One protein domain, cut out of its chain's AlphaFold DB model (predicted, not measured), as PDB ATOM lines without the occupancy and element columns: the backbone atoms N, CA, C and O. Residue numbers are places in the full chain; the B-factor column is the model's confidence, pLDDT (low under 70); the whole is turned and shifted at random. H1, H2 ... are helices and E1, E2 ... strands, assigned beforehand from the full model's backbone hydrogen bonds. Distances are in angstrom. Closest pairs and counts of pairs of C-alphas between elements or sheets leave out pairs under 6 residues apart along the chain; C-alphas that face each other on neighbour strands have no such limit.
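AT A GLANCE: This is residues 361 to 447 of the 447 residues of an uncharacterized protein of Vibrio chagasii (UniProt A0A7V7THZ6). A strongly twisted sheet of five strands carries two helices on one face, H1 slanting over E2 and E3 and H2 beside E4, while its other face is bare of helices. Three long antiparallel strands, E1 to E3, make one part of the sheet, and the hairpin of E4 and E5 reaches away from it at the E3 side. The 87 printed residues hold five named strands and two named helices, in the order E1 E2 E3 H1 E4 E5 H2; the sheet's order is E1, E2, E3, E4, E5, mixed, and the class is mixed, helices and strands. The whole is compact, with a radius of gyration of the C-alphas of 12.6 A and spans of 36 by 33 by 24 A.

HOW THE PARTS SIT: E1, residues 364 to 372, is an edge strand and forms a hairpin with E2, residues 375 to 384, with N 368 and O 379 at 2.9 A. E2 forms a hairpin with E3, residues 387 to 395, with N 382 and O 389 at 2.8 A; E1, E2 and E3 are a meander, each strand the antiparallel neighbour of the one before. H1, residues 404 to 416, is on the sheet at a height of 8.6 A, over E2 and, only just, with 3 C-alphas, over E3. It runs slantwise to the strands, at 39 degrees to E2 on the local plane; the closest C-alphas of H1 and E1 are those of Tyr 409 and Phe 372, 6.9 A apart. E4, residues 421 to 428, is parallel to E3, with N 423 and O 392 at 2.8 A. E3, H1 and E4 make a strand-helix-strand unit, two parallel neighbour strands with a helix between, and its crossover is right-handed. E4's pairing is staggered: residues 421 to 425 pair with E3 and 425 to 428 with E5, residues 431 to 434, the other edge strand. E4 and E5 are a hairpin, with N 433 and O 426 at 2.8 A; E5 and E3 are apart. H2, residues 440 to 446, is on the same face as H1, giving two layers, helices on one face of a sheet; it lies over none of the strands. H1 and H2 touch, with the closest C-alphas, those of Tyr 414 and Ala 440, 6.4 A apart, at a steep tilt of 38 degrees, opposite ways. Each O i to N i+4 pair of H1 is within hydrogen-bond range, and 2 of 3 in H2.

IN THESE COORDINATES: E1 begins at C-alpha 364, (143.984, 150.977, 154.826), and is 22.2 A long; E2 is 28.1 A, E3 24.8 A, H1 18.7 A and E4 21.4 A. H2 ends at C-alpha 446, (144.699, 131.463, 171.414).

THE WHOLE: The C-alphas of Ser 416 and Asp 429 are the two farthest apart, 36.1 A. The printed part has no cut, and no link is long. Residues 385 to 386, 398 to 401, 430 and 435 have pLDDT under 70.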
ATOM      1  N   GLN A 361     143.332 145.137 148.991       70.38
ATOM      2  CA  GLN A 361     142.322 144.206 149.503       70.38
ATOM      3  C   GLN A 361     141.688 144.690 150.812       70.38
ATOM      4  O   GLN A 361     140.577 144.286 151.147       70.38
ATOM      5  N   LEU A 362     142.388 145.556 151.551       74.94
ATOM      6  CA  LEU A 362     141.915 146.169 152.785       74.94
ATOM      7  C   LEU A 362     141.903 147.699 152.636       74.94
ATOM      8  O   LEU A 362     142.870 148.254 152.106       74.94
ATOM      9  N   PRO A 363     140.861 148.397 153.130       78.25
ATOM     10  CA  PRO A 363     140.753 149.855 153.069       78.25
ATOM     11  C   PRO A 363     141.660 150.513 154.123       78.25
ATOM     12  O   PRO A 363     141.197 151.063 155.122       78.25
ATOM     13  N   ILE A 364     142.975 150.404 153.929       82.00
ATOM     14  CA  ILE A 364     143.984 150.977 154.826       82.00
ATOM     15  C   ILE A 364     144.034 152.489 154.616       82.00
ATOM     16  O   ILE A 364     144.332 152.963 153.521       82.00
ATOM     17  N   THR A 365     143.787 153.245 155.681       78.44
ATOM     18  CA  THR A 365     143.847 154.712 155.683       78.44
ATOM     19  C   THR A 365     145.177 155.243 156.197       78.44
ATOM     20  O   THR A 365     145.630 156.297 155.755       78.44
ATOM     21  N   MET A 366     145.834 154.513 157.104       80.31
ATOM     22  CA  MET A 366     147.131 154.901 157.657       80.31
ATOM     23  C   MET A 366     147.976 153.674 158.001       80.31
ATOM     24  O   MET A 366     147.462 152.660 158.470       80.31
ATOM     25  N   LYS A 367     149.293 153.789 157.808       83.94
ATOM     26  CA  LYS A 367     150.306 152.856 158.314       83.94
ATOM     27  C   LYS A 367     151.243 153.620 159.245       83.94
ATOM     28  O   LYS A 367     151.733 154.685 158.881       83.94
ATOM     29  N   SER A 368     151.522 153.055 160.412       84.38
ATOM     30  CA  SER A 368     152.588 153.507 161.309       84.38
ATOM     31  C   SER A 368     153.473 152.323 161.681       84.38
ATOM     32  O   SER A 368     152.974 151.226 161.905       84.38
ATOM     33  N   ASP A 369     154.788 152.523 161.694       79.00
ATOM     34  CA  ASP A 369     155.745 151.472 162.038       79.00
ATOM     35  C   ASP A 369     156.185 151.640 163.497       79.00
ATOM     36  O   ASP A 369     156.884 152.594 163.847       79.00
ATOM     37  N   GLU A 370     155.764 150.715 164.361       80.69
ATOM     38  CA  GLU A 370     156.178 150.664 165.764       80.69
ATOM     39  C   GLU A 370     157.348 149.673 165.907       80.69
ATOM     40  O   GLU A 370     157.400 148.647 165.228       80.69
ATOM     41  N   ILE A 371     158.323 149.966 166.775       79.44
ATOM     42  CA  ILE A 371     159.454 149.062 167.044       79.44
ATOM     43  C   ILE A 371     159.468 148.711 168.527       79.44
ATOM     44  O   ILE A 371     159.600 149.590 169.380       79.44
ATOM     45  N   PHE A 372     159.417 147.416 168.837       76.25
ATOM     46  CA  PHE A 372     159.503 146.908 170.203       76.25
ATOM     47  C   PHE A 372     160.574 145.827 170.320       76.25
ATOM     48  O   PHE A 372     160.552 144.818 169.621       76.25
ATOM     49  N   SER A 373     161.558 146.033 171.202       72.50
ATOM     50  CA  SER A 373     162.689 145.105 171.401       72.50
ATOM     51  C   SER A 373     163.484 144.764 170.118       72.50
ATOM     52  O   SER A 373     164.211 143.768 170.062       72.50
ATOM     53  N   GLY A 374     163.392 145.617 169.092       71.19
ATOM     54  CA  GLY A 374     164.012 145.432 167.775       71.19
ATOM     55  C   GLY A 374     163.154 144.683 166.747       71.19
ATOM     56  O   GLY A 374     163.631 144.469 165.635       71.19
ATOM     57  N   PHE A 375     161.921 144.309 167.098       78.50
ATOM     58  CA  PHE A 375     160.918 143.774 166.175       78.50
ATOM     59  C   PHE A 375     160.020 144.907 165.670       78.50
ATOM     60  O   PHE A 375     159.518 145.695 166.473       78.50
ATOM     61  N   GLN A 376     159.843 144.993 164.354       82.56
ATOM     62  CA  GLN A 376     158.943 145.937 163.700       82.56
ATOM     63  C   GLN A 376     157.518 145.390 163.725       82.56
ATOM     64  O   GLN A 376     157.267 144.294 163.241       82.56
ATOM     65  N   ILE A 377     156.584 146.152 164.273       87.75
ATOM     66  CA  ILE A 377     155.182 145.763 164.407       87.75
ATOM     67  C   ILE A 377     154.355 146.879 163.763       87.75
ATOM     68  O   ILE A 377     154.060 147.881 164.414       87.75
ATOM     69  N   PRO A 378     154.034 146.772 162.462       87.94
ATOM     70  CA  PRO A 378     153.256 147.780 161.771       87.94
ATOM     71  C   PRO A 378     151.848 147.838 162.341       87.94
ATOM     72  O   PRO A 378     151.196 146.813 162.550       87.94
ATOM     73  N   ARG A 379     151.363 149.054 162.534       90.12
ATOM     74  CA  ARG A 379     150.000 149.349 162.940       90.12
ATOM     75  C   ARG A 379     149.272 150.001 161.782       90.12
ATOM     76  O   ARG A 379     149.674 151.059 161.291       90.12
ATOM     77  N   PHE A 380     148.203 149.351 161.355       89.44
ATOM     78  CA  PHE A 380     147.324 149.824 160.303       89.44
ATOM     79  C   PHE A 380     146.049 150.404 160.894       89.44
ATOM     80  O   PHE A 380     145.441 149.801 161.780       89.44
ATOM     81  N   SER A 381     145.629 151.543 160.361       88.38
ATOM     82  CA  SER A 381     144.274 152.052 160.520       88.38
ATOM     83  C   SER A 381     143.471 151.682 159.280       88.38
ATOM     84  O   SER A 381     143.929 151.878 158.153       88.38
ATOM     85  N   PHE A 382     142.278 151.151 159.496       85.88
ATOM     86  CA  PHE A 382     141.313 150.793 158.466       85.88
ATOM     87  C   PHE A 382     140.087 151.679 158.614       85.88
ATOM     88  O   PHE A 382     139.746 152.053 159.738       85.88
ATOM     89  N   ASP A 383     139.412 151.978 157.511       80.69
ATOM     90  CA  ASP A 383     138.092 152.609 157.534       80.69
ATOM     91  C   ASP A 383     137.052 151.650 156.952       80.69
ATOM     92  O   ASP A 383     137.082 151.307 155.769       80.69
ATOM     93  N   PHE A 384     136.144 151.192 157.811       73.38
ATOM     94  CA  PHE A 384     134.998 150.388 157.415       73.38
ATOM     95  C   PHE A 384     133.730 151.201 157.640       73.38
ATOM     96  O   PHE A 384     133.297 151.380 158.777       73.38
ATOM     97  N   LEU A 385     133.108 151.665 156.551       67.44
ATOM     98  CA  LEU A 385     131.814 152.358 156.586       67.44
ATOM     99  C   LEU A 385     131.787 153.556 157.569       67.44
ATOM    100  O   LEU A 385     130.769 153.803 158.215       67.44
ATOM    101  N   GLY A 386     132.898 154.295 157.696       64.88
ATOM    102  CA  GLY A 386     133.022 155.464 158.572       64.88
ATOM    103  C   GLY A 386     133.470 155.151 160.004       64.88
ATOM    104  O   GLY A 386     133.502 156.056 160.840       64.88
ATOM    105  N   GLN A 387     133.807 153.895 160.314       70.62
ATOM    106  CA  GLN A 387     134.411 153.498 161.586       70.62
ATOM    107  C   GLN A 387     135.890 153.162 161.397       70.62
ATOM    108  O   GLN A 387     136.246 152.234 160.664       70.62
ATOM    109  N   SER A 388     136.751 153.893 162.110       80.38
ATOM    110  CA  SER A 388     138.182 153.604 162.126       80.38
ATOM    111  C   SER A 388     138.487 152.431 163.058       80.38
ATOM    112  O   SER A 388     138.150 152.464 164.244       80.38
ATOM    113  N   ALA A 389     139.135 151.398 162.523       84.56
ATOM    114  CA  ALA A 389     139.669 150.279 163.289       84.56
ATOM    115  C   ALA A 389     141.196 150.285 163.221       84.56
ATOM    116  O   ALA A 389     141.773 150.589 162.183       84.56
ATOM    117  N   GLU A 390     141.859 149.907 164.311       90.00
ATOM    118  CA  GLU A 390     143.315 149.776 164.350       90.00
ATOM    119  C   GLU A 390     143.711 148.314 164.509       90.00
ATOM    120  O   GLU A 390     143.165 147.618 165.373       90.00
ATOM    121  N   ALA A 391     144.693 147.862 163.729       90.56
ATOM    122  CA  ALA A 391     145.251 146.526 163.870       90.56
ATOM    123  C   ALA A 391     146.774 146.508 163.827       90.56
ATOM    124  O   ALA A 391     147.393 147.214 163.034       90.56
ATOM    125  N   LEU A 392     147.365 145.640 164.647       91.56
ATOM    126  CA  LEU A 392     148.784 145.299 164.565       91.56
ATOM    127  C   LEU A 392     148.976 144.148 163.579       91.56
ATOM    128  O   LEU A 392     148.365 143.091 163.756       91.56
ATOM    129  N   LEU A 393     149.830 144.326 162.574       90.25
ATOM    130  CA  LEU A 393     150.247 143.236 161.699       90.25
ATOM    131  C   LEU A 393     151.200 142.317 162.456       90.25
ATOM    132  O   LEU A 393     152.226 142.751 162.980       90.25
ATOM    133  N   VAL A 394     150.860 141.032 162.492       89.38
ATOM    134  CA  VAL A 394     151.683 140.002 163.120       89.38
ATOM    135  C   VAL A 394     151.822 138.829 162.150       89.38
ATOM    136  O   VAL A 394     150.824 138.176 161.848       89.38
ATOM    137  N   PRO A 395     153.034 138.511 161.662       84.62
ATOM    138  CA  PRO A 395     153.229 137.327 160.842       84.62
ATOM    139  C   PRO A 395     153.009 136.075 161.696       84.62
ATOM    140  O   PRO A 395     153.513 135.988 162.823       84.62
ATOM    141  N   LEU A 396     152.288 135.091 161.162       78.00
ATOM    142  CA  LEU A 396     152.224 133.763 161.768       78.00
ATOM    143  C   LEU A 396     153.373 132.905 161.237       78.00
ATOM    144  O   LEU A 396     153.664 132.891 160.038       78.00
ATOM    145  N   SER A 397     154.021 132.150 162.125       72.56
ATOM    146  CA  SER A 397     154.852 131.036 161.665       72.56
ATOM    147  C   SER A 397     153.960 129.906 161.146       72.56
ATOM    148  O   SER A 397     152.806 129.780 161.560       72.56
ATOM    149  N   ALA A 398     154.502 129.056 160.269       65.56
ATOM    150  CA  ALA A 398     153.768 127.915 159.709       65.56
ATOM    151  C   ALA A 398     153.202 126.964 160.788       65.56
ATOM    152  O   ALA A 398     152.195 126.302 160.563       65.56
ATOM    153  N   ASN A 399     153.821 126.945 161.973       64.69
ATOM    154  CA  ASN A 399     153.455 126.076 163.093       64.69
ATOM    155  C   ASN A 399     152.663 126.803 164.201       64.69
ATOM    156  O   ASN A 399     152.537 126.265 165.299       64.69
ATOM    157  N   GLY A 400     152.194 128.039 163.977       65.25
ATOM    158  CA  GLY A 400     151.455 128.808 164.994       65.25
ATOM    159  C   GLY A 400     152.295 129.199 166.220       65.25
ATOM    160  O   GLY A 400     151.770 129.463 167.296       65.25
ATOM    161  N   VAL A 401     153.623 129.207 166.087       65.69
ATOM    162  CA  VAL A 401     154.564 129.647 167.124       65.69
ATOM    163  C   VAL A 401     154.777 131.152 167.019       65.69
ATOM    164  O   VAL A 401     154.995 131.681 165.925       65.69
ATOM    165  N   HIS A 402     154.781 131.828 168.166       74.62
ATOM    166  CA  HIS A 402     154.855 133.281 168.252       74.62
ATOM    167  C   HIS A 402     156.074 133.761 169.030       74.62
ATOM    168  O   HIS A 402     156.513 133.143 170.000       74.62
ATOM    169  N   ILE A 403     156.587 134.922 168.625       80.31
ATOM    170  CA  ILE A 403     157.665 135.610 169.330       80.31
ATOM    171  C   ILE A 403     157.104 136.197 170.628       80.31
ATOM    172  O   ILE A 403     156.130 136.956 170.617       80.31
ATOM    173  N   LYS A 404     157.734 135.864 171.757       81.44
ATOM    174  CA  LYS A 404     157.296 136.278 173.096       81.44
ATOM    175  C   LYS A 404     157.223 137.801 173.234       81.44
ATOM    176  O   LYS A 404     156.269 138.313 173.813       81.44
ATOM    177  N   GLU A 405     158.202 138.510 172.688       80.19
ATOM    178  CA  GLU A 405     158.300 139.970 172.691       80.19
ATOM    179  C   GLU A 405     157.149 140.616 171.913       80.19
ATOM    180  O   GLU A 405     156.562 141.583 172.390       80.19
ATOM    181  N   VAL A 406     156.777 140.049 170.761       86.06
ATOM    182  CA  VAL A 406     155.636 140.520 169.959       86.06
ATOM    183  C   VAL A 406     154.324 140.279 170.709       86.06
ATOM    184  O   VAL A 406     153.493 141.178 170.803       86.06
ATOM    185  N   LYS A 407     154.153 139.104 171.332       87.88
ATOM    186  CA  LYS A 407     152.979 138.802 172.170       87.88
ATOM    187  C   LYS A 407     152.848 139.766 173.354       87.88
ATOM    188  O   LYS A 407     151.746 140.210 173.673       87.88
ATOM    189  N   GLU A 408     153.961 140.082 174.012       86.50
ATOM    190  CA  GLU A 408     153.991 141.041 175.119       86.50
ATOM    191  C   GLU A 408     153.650 142.455 174.649       86.50
ATOM    192  O   GLU A 408     152.856 143.134 175.296       86.50
ATOM    193  N   TYR A 409     154.158 142.866 173.486       88.56
ATOM    194  CA  TYR A 409     153.791 144.144 172.890       88.56
ATOM    195  C   TYR A 409     152.290 144.242 172.612       88.56
ATOM    196  O   TYR A 409     151.640 145.177 173.069       88.56
ATOM    197  N   VAL A 410     151.705 143.234 171.954       87.94
ATOM    198  CA  VAL A 410     150.256 143.184 171.691       87.94
ATOM    199  C   VAL A 410     149.461 143.264 172.999       87.94
ATOM    200  O   VAL A 410     148.457 143.975 173.071       87.94
ATOM    201  N   ARG A 411     149.918 142.587 174.062       90.00
ATOM    202  CA  ARG A 411     149.304 142.672 175.396       90.00
ATOM    203  C   ARG A 411     149.351 144.093 175.953       90.00
ATOM    204  O   ARG A 411     148.319 144.573 176.417       90.00
ATOM    205  N   GLN A 412     150.501 144.761 175.903       88.06
ATOM    206  CA  GLN A 412     150.657 146.139 176.385       88.06
ATOM    207  C   GLN A 412     149.799 147.116 175.575       88.06
ATOM    208  O   GLN A 412     149.043 147.896 176.157       88.06
ATOM    209  N   SER A 413     149.813 147.006 174.249       87.31
ATOM    210  CA  SER A 413     148.994 147.832 173.359       87.31
ATOM    211  C   SER A 413     147.494 147.615 173.587       87.31
ATOM    212  O   SER A 413     146.735 148.581 173.615       87.31
ATOM    213  N   TYR A 414     147.059 146.378 173.854       90.81
ATOM    214  CA  TYR A 414     145.673 146.070 174.225       90.81
ATOM    215  C   TYR A 414     145.271 146.633 175.599       90.81
ATOM    216  O   TYR A 414     144.101 146.943 175.848       90.81
ATOM    217  N   LEU A 415     146.208 146.745 176.546       88.06
ATOM    218  CA  LEU A 415     145.924 147.401 177.823       88.06
ATOM    219  C   LEU A 415     145.624 148.889 177.626       88.06
ATOM    220  O   LEU A 415     144.701 149.384 178.272       88.06
ATOM    221  N   SER A 416     146.326 149.532 176.694       87.81
ATOM    222  CA  SER A 416     146.136 150.938 176.325       87.81
ATOM    223  C   SER A 416     144.905 151.177 175.443       87.81
ATOM    224  O   SER A 416     144.209 152.169 175.631       87.81
ATOM    225  N   SER A 417     144.603 150.271 174.508       87.62
ATOM    226  CA  SER A 417     143.444 150.361 173.610       87.62
ATOM    227  C   SER A 417     142.668 149.045 173.579       87.62
ATOM    228  O   SER A 417     143.098 148.046 173.002       87.62
ATOM    229  N   LYS A 418     141.484 149.029 174.204       88.69
ATOM    230  CA  LYS A 418     140.661 147.812 174.338       88.69
ATOM    231  C   LYS A 418     139.974 147.376 173.044       88.69
ATOM    232  O   LYS A 418     139.502 146.242 172.986       88.69
ATOM    233  N   SER A 419     139.923 148.244 172.037       88.12
ATOM    234  CA  SER A 419     139.387 147.961 170.700       88.12
ATOM    235  C   SER A 419     140.441 147.435 169.721       88.12
ATOM    236  O   SER A 419     140.081 147.081 168.597       88.12
ATOM    237  N   LEU A 420     141.713 147.355 170.136       90.44
ATOM    238  CA  LEU A 420     142.824 146.930 169.289       90.44
ATOM    239  C   LEU A 420     142.565 145.562 168.646       90.44
ATOM    240  O   LEU A 420     142.221 144.587 169.327       90.44
ATOM    241  N   GLN A 421     142.780 145.496 167.337       91.38
ATOM    242  CA  GLN A 421     142.750 144.267 166.558       91.38
ATOM    243  C   GLN A 421     144.177 143.774 166.280       91.38
ATOM    244  O   GLN A 421     145.165 144.501 166.405       91.38
ATOM    245  N   VAL A 422     144.284 142.515 165.889       90.69
ATOM    246  CA  VAL A 422     145.491 141.908 165.336       90.69
ATOM    247  C   VAL A 422     145.145 141.442 163.931       90.69
ATOM    248  O   VAL A 422     144.093 140.837 163.719       90.69
ATOM    249  N   LEU A 423     146.027 141.740 162.983       89.62
ATOM    250  CA  LEU A 423     145.987 141.219 161.626       89.62
ATOM    251  C   LEU A 423     147.051 140.115 161.512       89.62
ATOM    252  O   LEU A 423     148.224 140.423 161.268       89.62
ATOM    253  N   PRO A 424     146.684 138.846 161.753       87.00
ATOM    254  CA  PRO A 424     147.575 137.720 161.525       87.00
ATOM    255  C   PRO A 424     147.769 137.493 160.020       87.00
ATOM    256  O   PRO A 424     146.788 137.444 159.281       87.00
ATOM    257  N   VAL A 425     149.016 137.342 159.564       85.19
ATOM    258  CA  VAL A 425     149.343 137.200 158.130       85.19
ATOM    259  C   VAL A 425     150.248 135.996 157.885       85.19
ATOM    260  O   VAL A 425     151.266 135.831 158.563       85.19
ATOM    261  N   TYR A 426     149.905 135.164 156.902       82.56
ATOM    262  CA  TYR A 426     150.655 133.956 156.557       82.56
ATOM    263  C   TYR A 426     150.410 133.512 155.116       82.56
ATOM    264  O   TYR A 426     149.392 133.830 154.519       82.56
ATOM    265  N   MET A 427     151.339 132.751 154.552       80.00
ATOM    266  CA  MET A 427     151.163 132.088 153.262       80.00
ATOM    267  C   MET A 427     150.471 130.732 153.435       80.00
ATOM    268  O   MET A 427     150.938 129.906 154.224       80.00
ATOM    269  N   TYR A 428     149.426 130.472 152.648       77.38
ATOM    270  CA  TYR A 428     148.745 129.177 152.548       77.38
ATOM    271  C   TYR A 428     148.525 128.822 151.076       77.38
ATOM    272  O   TYR A 428     148.099 129.669 150.302       77.38
ATOM    273  N   ASP A 429     148.892 127.606 150.661       74.38
ATOM    274  CA  ASP A 429     148.802 127.139 149.263       74.38
ATOM    275  C   ASP A 429     149.398 128.084 148.198       74.38
ATOM    276  O   ASP A 429     149.087 128.006 147.014       74.38
ATOM    277  N   GLY A 430     150.351 128.933 148.597       66.25
ATOM    278  CA  GLY A 430     151.000 129.894 147.701       66.25
ATOM    279  C   GLY A 430     150.323 131.260 147.629       66.25
ATOM    280  O   GLY A 430     150.882 132.141 146.985       66.25
ATOM    281  N   GLU A 431     149.222 131.472 148.344       71.75
ATOM    282  CA  GLU A 431     148.544 132.763 148.457       71.75
ATOM    283  C   GLU A 431     148.775 133.391 149.839       71.75
ATOM    284  O   GLU A 431     148.900 132.689 150.849       71.75
ATOM    285  N   LEU A 432     148.858 134.727 149.893       74.56
ATOM    286  CA  LEU A 432     148.938 135.453 151.158       74.56
ATOM    287  C   LEU A 432     147.548 135.521 151.791       74.56
ATOM    288  O   LEU A 432     146.660 136.208 151.289       74.56
ATOM    289  N   MET A 433     147.389 134.841 152.918       75.06
ATOM    290  CA  MET A 433     146.170 134.801 153.707       75.06
ATOM    291  C   MET A 433     146.305 135.669 154.955       75.06
ATOM    292  O   MET A 433     147.379 135.818 155.549       75.06
ATOM    293  N   PHE A 434     145.178 136.216 155.386       74.81
ATOM    294  CA  PHE A 434     145.042 136.878 156.674       74.81
ATOM    295  C   PHE A 434     143.782 136.355 157.368       74.81
ATOM    296  O   PHE A 434     142.705 136.344 156.771       74.81
ATOM    297  N   GLU A 435     143.906 135.892 158.618       61.19
ATOM    298  CA  GLU A 435     142.796 135.281 159.378       61.19
ATOM    299  C   GLU A 435     141.842 136.343 159.940       61.19
ATOM    300  O   GLU A 435     141.603 136.409 161.141       61.19
ATOM    301  N   GLN A 436     141.311 137.209 159.073       71.31
ATOM    302  CA  GLN A 436     140.410 138.305 159.444       71.31
ATOM    303  C   GLN A 436     141.014 139.250 160.512       71.31
ATOM    304  O   GLN A 436     142.078 139.030 161.091       71.31
ATOM    305  N   LEU A 437     140.364 140.385 160.762       82.12
ATOM    306  CA  LEU A 437     140.749 141.219 161.900       82.12
ATOM    307  C   LEU A 437     140.302 140.509 163.177       82.12
ATOM    308  O   LEU A 437     139.106 140.382 163.436       82.12
ATOM    309  N   THR A 438     141.264 140.018 163.956       86.31
ATOM    310  CA  THR A 438     140.981 139.299 165.197       86.31
ATOM    311  C   THR A 438     141.120 140.248 166.386       86.31
ATOM    312  O   THR A 438     142.183 140.852 166.555       86.31
ATOM    313  N   PRO A 439     140.125 140.350 167.286       88.94
ATOM    314  CA  PRO A 439     140.262 141.166 168.487       88.94
ATOM    315  C   PRO A 439     141.477 140.734 169.310       88.94
ATOM    316  O   PRO A 439     141.612 139.551 169.636       88.94
ATOM    317  N   ALA A 440     142.330 141.679 169.726       89.81
ATOM    318  CA  ALA A 440     143.579 141.361 170.429       89.81
ATOM    319  C   ALA A 440     143.343 140.516 171.695       89.81
ATOM    320  O   ALA A 440     144.130 139.630 172.015       89.81
ATOM    321  N   LYS A 441     142.208 140.718 172.381       91.12
ATOM    322  CA  LYS A 441     141.775 139.896 173.525       91.12
ATOM    323  C   LYS A 441     141.612 138.412 173.175       91.12
ATOM    324  O   LYS A 441     141.935 137.564 174.004       91.12
ATOM    325  N   ILE A 442     141.041 138.111 172.010       87.06
ATOM    326  CA  ILE A 442     140.809 136.740 171.539       87.06
ATOM    327  C   ILE A 442     142.136 136.152 171.074       87.06
ATOM    328  O   ILE A 442     142.517 135.085 171.543       87.06
ATOM    329  N   TRP A 443     142.883 136.895 170.259       88.31
ATOM    330  CA  TRP A 443     144.191 136.470 169.768       88.31
ATOM    331  C   TRP A 443     145.156 136.110 170.913       88.31
ATOM    332  O   TRP A 443     145.706 135.015 170.944       88.31
ATOM    333  N   LEU A 444     145.266 136.959 171.944       86.94
ATOM    334  CA  LEU A 444     146.116 136.710 173.121       86.94
ATOM    335  C   LEU A 444     145.713 135.483 173.960       86.94
ATOM    336  O   LEU A 444     146.497 135.076 174.816       86.94
ATOM    337  N   ARG A 445     144.495 134.948 173.786       85.50
ATOM    338  CA  ARG A 445     144.033 133.714 174.448       85.50
ATOM    339  C   ARG A 445     144.356 132.459 173.645       85.50
ATOM    340  O   ARG A 445     144.488 131.402 174.250       85.50
ATOM    341  N   LEU A 446     144.406 132.575 172.321       76.56
ATOM    342  CA  LEU A 446     144.699 131.463 171.414       76.56
ATOM    343  C   LEU A 446     146.200 131.161 171.352       76.56
ATOM    344  O   LEU A 446     146.589 130.027 171.092       76.56
ATOM    345  N   VAL A 447     147.018 132.182 171.615       70.94
ATOM    346  CA  VAL A 447     148.482 132.182 171.506       70.94
ATOM    347  C   VAL A 447     149.156 132.005 172.853       70.94
ATOM    348  O   VAL A 447     148.606 132.485 173.872       70.94
TER     349      VAL A 447